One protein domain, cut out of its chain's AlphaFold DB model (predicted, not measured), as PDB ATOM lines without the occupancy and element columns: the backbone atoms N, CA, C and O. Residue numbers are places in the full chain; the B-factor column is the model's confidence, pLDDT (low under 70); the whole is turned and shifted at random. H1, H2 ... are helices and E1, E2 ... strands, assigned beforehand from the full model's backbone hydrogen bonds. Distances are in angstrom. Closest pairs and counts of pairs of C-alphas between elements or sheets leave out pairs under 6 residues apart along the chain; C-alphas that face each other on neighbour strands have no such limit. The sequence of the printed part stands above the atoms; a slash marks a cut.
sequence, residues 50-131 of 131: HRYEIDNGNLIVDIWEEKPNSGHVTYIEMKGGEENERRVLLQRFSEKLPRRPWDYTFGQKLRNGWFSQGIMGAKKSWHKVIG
ATOM      1  N   HIS A  50      68.935  31.667 -26.739       91.50
ATOM      2  CA  HIS A  50      68.158  31.000 -27.775       91.50
ATOM      3  C   HIS A  50      67.844  29.582 -27.300       91.50
ATOM      4  O   HIS A  50      68.702  28.700 -27.373       91.50
ATOM      5  N   ARG A  51      66.633  29.392 -26.767       93.19
ATOM      6  CA  ARG A  51      66.156  28.110 -26.241       93.19
ATOM      7  C   ARG A  51      65.372  27.332 -27.291       93.19
ATOM      8  O   ARG A  51      64.479  27.881 -27.933       93.19
ATOM      9  N   TYR A  52      65.661  26.041 -27.386       92.88
ATOM     10  CA  TYR A  52      64.929  25.073 -28.190       92.88
ATOM     11  C   TYR A  52      64.421  23.954 -27.286       92.88
ATOM     12  O   TYR A  52      65.214  23.302 -26.608       92.88
ATOM     13  N   GLU A  53      63.111  23.732 -27.287       92.06
ATOM     14  CA  GLU A  53      62.465  22.634 -26.569       92.06
ATOM     15  C   GLU A  53      62.097  21.542 -27.576       92.06
ATOM     16  O   GLU A  53      61.365  21.785 -28.536       92.06
ATOM     17  N   ILE A  54      62.652  20.350 -27.380       90.62
ATOM     18  CA  ILE A  54      62.478  19.177 -28.237       90.62
ATOM     19  C   ILE A  54      61.683  18.132 -27.450       90.62
ATOM     20  O   ILE A  54      61.814  18.036 -26.227       90.62
ATOM     21  N   ASP A  55      60.825  17.387 -28.148       87.31
ATOM     22  CA  ASP A  55      59.987  16.325 -27.583       87.31
ATOM     23  C   ASP A  55      59.178  16.781 -26.362       87.31
ATOM     24  O   ASP A  55      59.267  16.220 -25.270       87.31
ATOM     25  N   ASN A  56      58.394  17.849 -26.546       85.56
ATOM     26  CA  ASN A  56      57.574  18.475 -25.498       85.56
ATOM     27  C   ASN A  56      58.381  18.905 -24.256       85.56
ATOM     28  O   ASN A  56      57.874  18.865 -23.136       85.56
ATOM     29  N   GLY A  57      59.643  19.298 -24.453       81.25
ATOM     30  CA  GLY A  57      60.524  19.756 -23.380       81.25
ATOM     31  C   GLY A  57      61.316  18.643 -22.692       81.25
ATOM     32  O   GLY A  57      61.998  18.922 -21.707       81.25
ATOM     33  N   ASN A  58      61.279  17.405 -23.203       90.06
ATOM     34  CA  ASN A  58      62.147  16.327 -22.722       90.06
ATOM     35  C   ASN A  58      63.632  16.672 -22.902       90.06
ATOM     36  O   ASN A  58      64.449  16.355 -22.037       90.06
ATOM     37  N   LEU A  59      63.978  17.358 -23.995       91.44
ATOM     38  CA  LEU A  59      65.322  17.859 -24.264       91.44
ATOM     39  C   LEU A  59      65.277  19.367 -24.520       91.44
ATOM     40  O   LEU A  59      64.588  19.845 -25.417       91.44
ATOM     41  N   ILE A  60      66.051  20.119 -23.745       93.62
ATOM     42  CA  ILE A  60      66.191  21.569 -23.868       93.62
ATOM     43  C   ILE A  60      67.605  21.878 -24.339       93.62
ATOM     44  O   ILE A  60      68.572  21.432 -23.719       93.62
ATOM     45  N   VAL A  61      67.728  22.667 -25.402       93.31
ATOM     46  CA  VAL A  61      69.007  23.165 -25.916       93.31
ATOM     47  C   VAL A  61      69.034  24.682 -25.791       93.31
ATOM     48  O   VAL A  61      68.225  25.367 -26.408       93.31
ATOM     49  N   ASP A  62      69.981  25.200 -25.019       94.56
ATOM     50  CA  ASP A  62      70.201  26.630 -24.826       94.56
ATOM     51  C   ASP A  62      71.485  27.048 -25.547       94.56
ATOM     52  O   ASP A  62      72.551  26.470 -25.326       94.56
ATOM     53  N   ILE A  63      71.401  28.073 -26.396       92.56
ATOM     54  CA  ILE A  63      72.561  28.701 -27.040       92.56
ATOM     55  C   ILE A  63      72.635  30.156 -26.600       92.56
ATOM     56  O   ILE A  63      71.663  30.902 -26.734       92.56
ATOM     57  N   TRP A  64      73.783  30.575 -26.082       90.56
ATOM     58  CA  TRP A  64      73.964  31.922 -25.544       90.56
ATOM     59  C   TRP A  64      75.404  32.406 -25.708       90.56
ATOM     60  O   TRP A  64      76.306  31.626 -26.009       90.56
ATOM     61  N   GLU A  65      75.629  33.710 -25.549       87.75
ATOM     62  CA  GLU A  65      76.950  34.321 -25.716       87.75
ATOM     63  C   GLU A  65      77.431  35.033 -24.454       87.75
ATOM     64  O   GLU A  65      76.745  35.898 -23.909       87.75
ATOM     65  N   GLU A  66      78.665  34.745 -24.052       84.31
ATOM     66  CA  GLU A  66      79.408  35.539 -23.079       84.31
ATOM     67  C   GLU A  66      80.264  36.586 -23.801       84.31
ATOM     68  O   GLU A  66      80.916  36.295 -24.811       84.31
ATOM     69  N   LYS A  67      80.306  37.806 -23.256       80.50
ATOM     70  CA  LYS A  67      81.129  38.912 -23.768       80.50
ATOM     71  C   LYS A  67      82.212  39.283 -22.750       80.50
ATOM     72  O   LYS A  67      82.042  40.263 -22.023       80.50
ATOM     73  N   PRO A  68      83.312  38.510 -22.661       66.81
ATOM     74  CA  PRO A  68      84.340  38.733 -21.647       66.81
ATOM     75  C   PRO A  68      85.163  40.011 -21.882       66.81
ATOM     76  O   PRO A  68      85.646  40.587 -20.918       66.81
ATOM     77  N   ASN A  69      85.332  40.455 -23.140       69.12
ATOM     78  CA  ASN A  69      86.057  41.678 -23.537       69.12
ATOM     79  C   ASN A  69      85.504  42.210 -24.886       69.12
ATOM     80  O   ASN A  69      84.296  42.345 -25.043       69.12
ATOM     81  N   SER A  70      86.352  42.466 -25.895       67.12
ATOM     82  CA  SER A  70      85.963  42.876 -27.262       67.12
ATOM     83  C   SER A  70      85.476  41.716 -28.146       67.12
ATOM     84  O   SER A  70      85.282  41.867 -29.354       67.12
ATOM     85  N   GLY A  71      85.325  40.537 -27.551       70.69
ATOM     86  CA  GLY A  71      85.021  39.282 -28.212       70.69
ATOM     87  C   GLY A  71      83.770  38.610 -27.663       70.69
ATOM     88  O   GLY A  71      83.275  38.975 -26.601       70.69
ATOM     89  N   HIS A  72      83.292  37.603 -28.392       78.94
ATOM     90  CA  HIS A  72      82.111  36.810 -28.053       78.94
ATOM     91  C   HIS A  72      82.507  35.339 -27.958       78.94
ATOM     92  O   HIS A  72      83.216  34.827 -28.837       78.94
ATOM     93  N   VAL A  73      82.054  34.669 -26.904       82.88
ATOM     94  CA  VAL A  73      82.182  33.222 -26.729       82.88
ATOM     95  C   VAL A  73      80.777  32.639 -26.692       82.88
ATOM     96  O   VAL A  73      80.020  32.910 -25.767       82.88
ATOM     97  N   THR A  74      80.423  31.872 -27.720       87.50
ATOM     98  CA  THR A  74      79.127  31.192 -27.806       87.50
ATOM     99  C   THR A  74      79.194  29.853 -27.082       87.50
ATOM    100  O   THR A  74      80.102  29.056 -27.330       87.50
ATOM    101  N   TYR A  75      78.210  29.600 -26.230       88.00
ATOM    102  CA  TYR A  75      78.014  28.359 -25.499       88.00
ATOM    103  C   TYR A  75      76.769  27.644 -26.015       88.00
ATOM    104  O   TYR A  75      75.808  28.280 -26.447       88.00
ATOM    105  N   ILE A  76      76.811  26.315 -25.967       91.06
ATOM    106  CA  ILE A  76      75.664  25.439 -26.190       91.06
ATOM    107  C   ILE A  76      75.540  24.516 -24.981       91.06
ATOM    108  O   ILE A  76      76.496  23.834 -24.611       91.06
ATOM    109  N   GLU A  77      74.367  24.511 -24.362       91.12
ATOM    110  CA  GLU A  77      74.032  23.679 -23.212       91.12
ATOM    111  C   GLU A  77      72.820  22.816 -23.541       91.12
ATOM    112  O   GLU A  77      71.877  23.278 -24.178       91.12
ATOM    113  N   MET A  78      72.836  21.560 -23.101       90.81
ATOM    114  CA  MET A  78      71.717  20.635 -23.268       90.81
ATOM    115  C   MET A  78      71.284  20.099 -21.905       90.81
ATOM    116  O   MET A  78      72.126  19.650 -21.124       90.81
ATOM    117  N   LYS A  79      69.981  20.146 -21.614       89.62
ATOM    118  CA  LYS A  79      69.363  19.685 -20.360       89.62
ATOM    119  C   LYS A  79      68.232  18.710 -20.677       89.62
ATOM    120  O   LYS A  79      67.500  18.923 -21.635       89.62
ATOM    121  N   GLY A  80      68.082  17.663 -19.867       90.19
ATOM    122  CA  GLY A  80      67.157  16.567 -20.178       90.19
ATOM    123  C   GLY A  80      67.660  15.686 -21.329       90.19
ATOM    124  O   GLY A  80      68.837  15.775 -21.696       90.19
ATOM    125  N   GLY A  81      66.791  14.828 -21.859       88.75
ATOM    126  CA  GLY A  81      67.106  13.849 -22.900       88.75
ATOM    127  C   GLY A  81      68.097  12.759 -22.472       88.75
ATOM    128  O   GLY A  81      68.816  12.871 -21.470       88.75
ATOM    129  N   GLU A  82      68.155  11.698 -23.273       90.06
ATOM    130  CA  GLU A  82      69.116  10.610 -23.086       90.06
ATOM    131  C   GLU A  82      70.535  11.060 -23.470       90.06
ATOM    132  O   GLU A  82      70.743  11.874 -24.374       90.06
ATOM    133  N   GLU A  83      71.560  10.516 -22.810       88.06
ATOM    134  CA  GLU A  83      72.951  10.905 -23.088       88.06
ATOM    135  C   GLU A  83      73.348  10.642 -24.547       88.06
ATOM    136  O   GLU A  83      73.963  11.497 -25.189       88.06
ATOM    137  N   ASN A  84      72.930   9.495 -25.090       89.31
ATOM    138  CA  ASN A  84      73.174   9.130 -26.483       89.31
ATOM    139  C   ASN A  84      72.504  10.099 -27.463       89.31
ATOM    140  O   ASN A  84      73.103  10.461 -28.473       89.31
ATOM    141  N   GLU A  85      71.289  10.551 -27.159       88.88
ATOM    142  CA  GLU A  85      70.551  11.502 -27.988       88.88
ATOM    143  C   GLU A  85      71.285  12.849 -28.060       88.88
ATOM    144  O   GLU A  85      71.562  13.354 -29.152       88.88
ATOM    145  N   ARG A  86      71.708  13.382 -26.904       89.12
ATOM    146  CA  ARG A  86      72.511  14.615 -26.828       89.12
ATOM    147  C   ARG A  86      73.828  14.486 -27.587       89.12
ATOM    148  O   ARG A  86      74.208  15.395 -28.329       89.12
ATOM    149  N   ARG A  87      74.525  13.356 -27.422       89.69
ATOM    150  CA  ARG A  87      75.791  13.064 -28.111       89.69
ATOM    151  C   ARG A  87      75.611  13.066 -29.624       89.69
ATOM    152  O   ARG A  87      76.366  13.743 -30.321       89.69
ATOM    153  N   VAL A  88      74.605  12.350 -30.129       91.31
ATOM    154  CA  VAL A  88      74.302  12.285 -31.566       91.31
ATOM    155  C   VAL A  88      73.958  13.672 -32.101       91.31
ATOM    156  O   VAL A  88      74.489  14.072 -33.137       91.31
ATOM    157  N   LEU A  89      73.133  14.440 -31.387       91.12
ATOM    158  CA  LEU A  89      72.755  15.790 -31.798       91.12
ATOM    159  C   LEU A  89      73.972  16.724 -31.894       91.12
ATOM    160  O   LEU A  89      74.159  17.387 -32.916       91.12
ATOM    161  N   LEU A  90      74.835  16.739 -30.874       90.75
ATOM    162  CA  LEU A  90      76.059  17.549 -30.864       90.75
ATOM    163  C   LEU A  90      77.062  17.112 -31.931       90.75
ATOM    164  O   LEU A  90      77.698  17.964 -32.556       90.75
ATOM    165  N   GLN A  91      77.176  15.808 -32.183       90.38
ATOM    166  CA  GLN A  91      78.010  15.285 -33.258       90.38
ATOM    167  C   GLN A  91      77.522  15.779 -34.621       90.38
ATOM    168  O   GLN A  91      78.283  16.421 -35.347       90.38
ATOM    169  N   ARG A  92      76.238  15.575 -34.937       91.81
ATOM    170  CA  ARG A  92      75.628  16.031 -36.195       91.81
ATOM    171  C   ARG A  92      75.707  17.545 -36.358       91.81
ATOM    172  O   ARG A  92      75.932  18.036 -37.460       91.81
ATOM    173  N   PHE A  93      75.541  18.291 -35.269       90.75
ATOM    174  CA  PHE A  93      75.734  19.735 -35.264       90.75
ATOM    175  C   PHE A  93      77.174  20.105 -35.636       90.75
ATOM    176  O   PHE A  93      77.379  20.931 -36.523       90.75
ATOM    177  N   SER A  94      78.171  19.458 -35.024       89.94
ATOM    178  CA  SER A  94      79.586  19.726 -35.307       89.94
ATOM    179  C   SER A  94      79.980  19.421 -36.758       89.94
ATOM    180  O   SER A  94      80.791  20.149 -37.328       89.94
ATOM    181  N   GLU A  95      79.367  18.402 -37.370       91.06
ATOM    182  CA  GLU A  95      79.568  18.012 -38.772       91.06
ATOM    183  C   GLU A  95      78.975  19.025 -39.765       91.06
ATOM    184  O   GLU A  95      79.465  19.145 -40.884       91.06
ATOM    185  N   LYS A  96      77.936  19.774 -39.369       92.06
ATOM    186  CA  LYS A  96      77.304  20.800 -40.217       92.06
ATOM    187  C   LYS A  96      78.050  22.133 -40.234       92.06
ATOM    188  O   LYS A  96      77.750  22.982 -41.072       92.06
ATOM    189  N   LEU A  97      78.978  22.355 -39.306       88.94
ATOM    190  CA  LEU A  97      79.724  23.606 -39.238       88.94
ATOM    191  C   LEU A  97      80.892  23.608 -40.239       88.94
ATOM    192  O   LEU A  97      81.545  22.585 -40.429       88.94
ATOM    193  N   PRO A  98      81.242  24.772 -40.821       86.62
ATOM    194  CA  PRO A  98      82.356  24.883 -41.771       86.62
ATOM    195  C   PRO A  98      83.729  24.587 -41.143       86.62
ATOM    196  O   PRO A  98      84.719  24.398 -41.843       86.62
ATOM    197  N   ARG A  99      83.804  24.586 -39.810       86.94
ATOM    198  CA  ARG A  99      84.973  24.227 -39.008       86.94
ATOM    199  C   ARG A  99      84.497  23.562 -37.726       86.94
ATOM    200  O   ARG A  99      83.389  23.843 -37.267       86.94
ATOM    201  N   ARG A 100      85.352  22.750 -37.102       87.88
ATOM    202  CA  ARG A 100      85.024  22.132 -35.813       87.88
ATOM    203  C   ARG A 100      84.728  23.225 -34.773       87.88
ATOM    204  O   ARG A 100      85.477  24.205 -34.709       87.88
ATOM    205  N   PRO A 101      83.690  23.067 -33.932       86.62
ATOM    206  CA  PRO A 101      83.284  24.099 -32.975       86.62
ATOM    207  C   PRO A 101      84.406  24.561 -32.026       86.62
ATOM    208  O   PRO A 101      84.440  25.720 -31.624       86.62
ATOM    209  N   TRP A 102      85.345  23.672 -31.689       86.44
ATOM    210  CA  TRP A 102      86.470  23.940 -30.784       86.44
ATOM    211  C   TRP A 102      87.744  24.466 -31.471       86.44
ATOM    212  O   TRP A 102      88.713  24.794 -30.782       86.44
ATOM    213  N   ASP A 103      87.775  24.566 -32.801       86.62
ATOM    214  CA  ASP A 103      88.956  25.014 -33.549       86.62
ATOM    215  C   ASP A 103      88.946  26.542 -33.722       86.62
ATOM    216  O   ASP A 103      88.614  27.081 -34.781       86.62
ATOM    217  N   TYR A 104      89.287  27.264 -32.650       82.44
ATOM    218  CA  TYR A 104      89.413  28.728 -32.656       82.44
ATOM    219  C   TYR A 104      90.641  29.200 -33.444       82.44
ATOM    220  O   TYR A 104      91.767  28.755 -33.200       82.44
ATOM    221  N   THR A 105      90.438  30.177 -34.329       82.88
ATOM    222  CA  THR A 105      91.524  30.852 -35.060       82.88
ATOM    223  C   THR A 105      92.369  31.734 -34.134       82.88
ATOM    224  O   THR A 105      91.912  32.168 -33.075       82.88
ATOM    225  N   PHE A 106      93.598  32.058 -34.545       79.25
ATOM    226  CA  PHE A 106      94.498  32.933 -33.782       79.25
ATOM    227  C   PHE A 106      93.875  34.308 -33.478       79.25
ATOM    228  O   PHE A 106      93.910  34.762 -32.335       79.25
ATOM    229  N   GLY A 107      93.211  34.929 -34.461       79.25
ATOM    230  CA  GLY A 107      92.515  36.207 -34.270       79.25
ATOM    231  C   GLY A 107      91.357  36.121 -33.268       79.25
ATOM    232  O   GLY A 107      91.180  37.021 -32.450       79.25
ATOM    233  N   GLN A 108      90.611  35.010 -33.263       76.31
ATOM    234  CA  GLN A 108      89.557  34.775 -32.270       76.31
ATOM    235  C   GLN A 108      90.130  34.597 -30.862       76.31
ATOM    236  O   GLN A 108      89.576  35.149 -29.917       76.31
ATOM    237  N   LYS A 109      91.256  33.886 -30.717       79.94
ATOM    238  CA  LYS A 109      91.943  33.727 -29.424       79.94
ATOM    239  C   LYS A 109      92.438  35.062 -28.872       79.94
ATOM    240  O   LYS A 109      92.254  35.326 -27.691       79.94
ATOM    241  N   LEU A 110      93.020  35.917 -29.717       76.31
ATOM    242  CA  LEU A 110      93.466  37.250 -29.301       76.31
ATOM    243  C   LEU A 110      92.295  38.149 -28.884       76.31
ATOM    244  O   LEU A 110      92.335  38.739 -27.808       76.31
ATOM    245  N   ARG A 111      91.233  38.214 -29.696       71.88
ATOM    246  CA  ARG A 111      90.064  39.070 -29.431       71.88
ATOM    247  C   ARG A 111      89.281  38.650 -28.185       71.88
ATOM    248  O   ARG A 111      88.822  39.492 -27.423       71.88
ATOM    249  N   ASN A 112      89.120  37.348 -27.977       67.94
ATOM    250  CA  ASN A 112      88.306  36.810 -26.890       67.94
ATOM    251  C   ASN A 112      89.113  36.588 -25.592       67.94
ATOM    252  O   ASN A 112      88.562  36.130 -24.594       67.94
ATOM    253  N   GLY A 113      90.410  36.912 -25.594       67.00
ATOM    254  CA  GLY A 113      91.334  36.620 -24.503       67.00
ATOM    255  C   GLY A 113      91.858  35.188 -24.587       67.00
ATOM    256  O   GLY A 113      91.118  34.226 -24.381       67.00
ATOM    257  N   TRP A 114      93.163  35.057 -24.841       61.41
ATOM    258  CA  TRP A 114      93.851  33.777 -25.054       61.41
ATOM    259  C   TRP A 114      93.671  32.787 -23.892       61.41
ATOM    260  O   TRP A 114      93.667  31.576 -24.102       61.41
ATOM    261  N   PHE A 115      93.495  33.317 -22.677       59.47
ATOM    262  CA  PHE A 115      93.336  32.572 -21.427       59.47
ATOM    263  C   PHE A 115      91.895  32.548 -20.899       59.47
ATOM    264  O   PHE A 115      91.674  32.160 -19.753       59.47
ATOM    265  N   SER A 116      90.905  32.979 -21.689       64.75
ATOM    266  CA  SER A 116      89.509  32.844 -21.269       64.75
ATOM    267  C   SER A 116      89.167  31.357 -21.092       64.75
ATOM    268  O   SER A 116      89.479  30.522 -21.950       64.75
ATOM    269  N   GLN A 117      88.547  31.021 -19.955       59.66
ATOM    270  CA  GLN A 117      88.206  29.642 -19.568       59.66
ATOM    271  C   GLN A 117      87.394  28.922 -20.661       59.66
ATOM    272  O   GLN A 117      87.618  27.737 -20.918       59.66
ATOM    273  N   GLY A 118      86.536  29.655 -21.383       63.72
ATOM    274  CA  GLY A 118      85.730  29.126 -22.484       63.72
ATOM    275  C   GLY A 118      86.532  28.620 -23.693       63.72
ATOM    276  O   GLY A 118      86.115  27.662 -24.336       63.72
ATOM    277  N   ILE A 119      87.707  29.192 -23.996       70.00
ATOM    278  CA  ILE A 119      88.503  28.809 -25.182       70.00
ATOM    279  C   ILE A 119      89.498  27.696 -24.858       70.00
ATOM    280  O   ILE A 119      89.632  26.740 -25.625       70.00
ATOM    281  N   MET A 120      90.200  27.801 -23.727       69.25
ATOM    282  CA  MET A 120      91.275  26.865 -23.375       69.25
ATOM    283  C   MET A 120      90.740  25.454 -23.062       69.25
ATOM    284  O   MET A 120      91.435  24.464 -23.295       69.25
ATOM    285  N   GLY A 121      89.486  25.347 -22.604       75.62
ATOM    286  CA  GLY A 121      88.814  24.081 -22.301       75.62
ATOM    287  C   GLY A 121      87.951  23.502 -23.426       75.62
ATOM    288  O   GLY A 121      87.589  22.329 -23.346       75.62
ATOM    289  N   ALA A 122      87.649  24.267 -24.485       80.12
ATOM    290  CA  ALA A 122      86.627  23.903 -25.472       80.12
ATOM    291  C   ALA A 122      86.853  22.513 -26.076       80.12
ATOM    292  O   ALA A 122      85.962  21.667 -26.045       80.12
ATOM    293  N   LYS A 123      88.069  22.232 -26.561       81.19
ATOM    294  CA  LYS A 123      88.388  20.927 -27.154       81.19
ATOM    295  C   LYS A 123      88.123  19.787 -26.168       81.19
ATOM    296  O   LYS A 123      87.494  18.806 -26.550       81.19
ATOM    297  N   LYS A 124      88.544  19.926 -24.907       81.44
ATOM    298  CA  LYS A 124      88.341  18.909 -23.864       81.44
ATOM    299  C   LYS A 124      86.854  18.703 -23.562       81.44
ATOM    300  O   LYS A 124      86.422  17.558 -23.468       81.44
ATOM    301  N   SER A 125      86.081  19.783 -23.458       82.88
ATOM    302  CA  SER A 125      84.635  19.718 -23.219       82.88
ATOM    303  C   SER A 125      83.903  19.003 -24.354       82.88
ATOM    304  O   SER A 125      83.103  18.114 -24.093       82.88
ATOM    305  N   TRP A 126      84.235  19.317 -25.609       84.62
ATOM    306  CA  TRP A 126      83.644  18.650 -26.770       84.62
ATOM    307  C   TRP A 126      84.043  17.174 -26.873       84.62
ATOM    308  O   TRP A 126      83.194  16.345 -27.194       84.62
ATOM    309  N   HIS A 127      85.293  16.819 -26.551       83.06
ATOM    310  CA  HIS A 127      85.715  15.413 -26.536       83.06
ATOM    311  C   HIS A 127      84.976  14.623 -25.458       83.06
ATOM    312  O   HIS A 127      84.491  13.548 -25.760       83.06
ATOM    313  N   LYS A 128      84.785  15.176 -24.252       82.25
ATOM    314  CA  LYS A 128      84.019  14.504 -23.187       82.25
ATOM    315  C   LYS A 128      82.595  14.123 -23.618       82.25
ATOM    316  O   LYS A 128      82.043  13.175 -23.078       82.25
ATOM    317  N   VAL A 129      81.995  14.883 -24.536       77.88
ATOM    318  CA  VAL A 129      80.599  14.688 -24.947       77.88
ATOM    319  C   VAL A 129      80.468  13.859 -26.226       77.88
ATOM    320  O   VAL A 129      79.537  13.070 -26.339       77.88
ATOM    321  N   ILE A 130      81.374  14.022 -27.197       77.19
ATOM    322  CA  ILE A 130      81.284  13.346 -28.506       77.19
ATOM    323  C   ILE A 130      82.176  12.102 -28.602       77.19
ATOM    324  O   ILE A 130      81.856  11.202 -29.380       77.19
ATOM    325  N   GLY A 131      83.281  12.041 -27.857       59.34
ATOM    326  CA  GLY A 131      84.350  11.043 -27.996       59.34
ATOM    327  C   GLY A 131      84.493  10.163 -26.775       59.34
ATOM    328  O   GLY A 131      85.242  10.581 -25.866       59.34
TER     329      GLY A 131
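This is residues 50 to 131 of the 131 residues of an uncharacterized protein of marine metagenome (UniProt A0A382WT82). A long, narrow sheet of three strands makes one long side of an elongated model, and H1 packs over its strand E3 near one end, with H4 packing on H1. H2 and H3 sit toward the other end, where the turn between E2 and E3 lies, and H3 only grazes the sheet. The printed part has 82 residues, with three named strands and four named helices in the order E1 E2 E3 H1 H2 H3 H4, of mixed class. The sheet, order E1 - E2 - E3, is antiparallel and forms a meander, each strand the antiparallel neighbour of the one before. The whole is only just compact, close to loose, with a radius of gyration of the C-alphas of 13.7 A and spans of 40 by 24 by 21 A.

Begin at the inner strand E2, residues 59 to 66. It forms a hairpin with edge strand E1, residues 50 to 54; look there for N 52 and O 61, 2.8 A apart and within hydrogen-bond range. With the other edge strand, E3, residues 73 to 80, it forms a second hairpin, where N 62 and O 77 are within hydrogen-bond range at 2.8 A. H1, residues 83 to 96, is on the sheet at a height over the sheet of 11.1 A; it lies over E3 and runs along the strands, at 27 degrees to E3 on the local plane. The closest C-alphas of E3 and H1, those of Met 78 and Arg 86, are 7.0 A apart. H4, residues 122 to 130, is not on the sheet; it touches H1 at residues 87 to 91 alone, the closest C-alphas being those of Arg 87 and Ile 130, 5.5 A apart, with a steep tilt of 55 degrees, opposite ways. H3, residues 117 to 120, only grazes the sheet with residues 118 to 119; the C-alphas of Val 73 and Gly 118 are the closest of E3 and H3, at 6.9 A. H3 and H4 meet only through their link. H2, residues 106 to 111, is close to H3 but not clearly touching, with C-alphas 109 and 119 closest at 7.3 A, and is apart from H1 and H4. In H1, H2 and H4 every O i to N i+4 pair is within hydrogen-bond range; H3 is too short for such a pair.

Find C-alpha 50 at (68.158, 31.000, -27.775), where E1 begins its 13.1 A. E2 covers 22.6 A, and E3 covers 23.4 A to C-alpha 80 at (67.157, 16.567, -20.178). H1 measures 20.3 A, H2 8.7 A and H3 5.6 A; H4 runs 12.2 A to C-alpha 130 at (81.284, 13.346, -28.506).

The two C-alphas farthest apart, those of Asn 56 and Leu 110, are 40.7 A apart. The printed part has no cut and no long link. Mean pLDDT of the printed part is 83.0; look for values under 70 at residues 68 to 70, 112 to 118, 120 and 131.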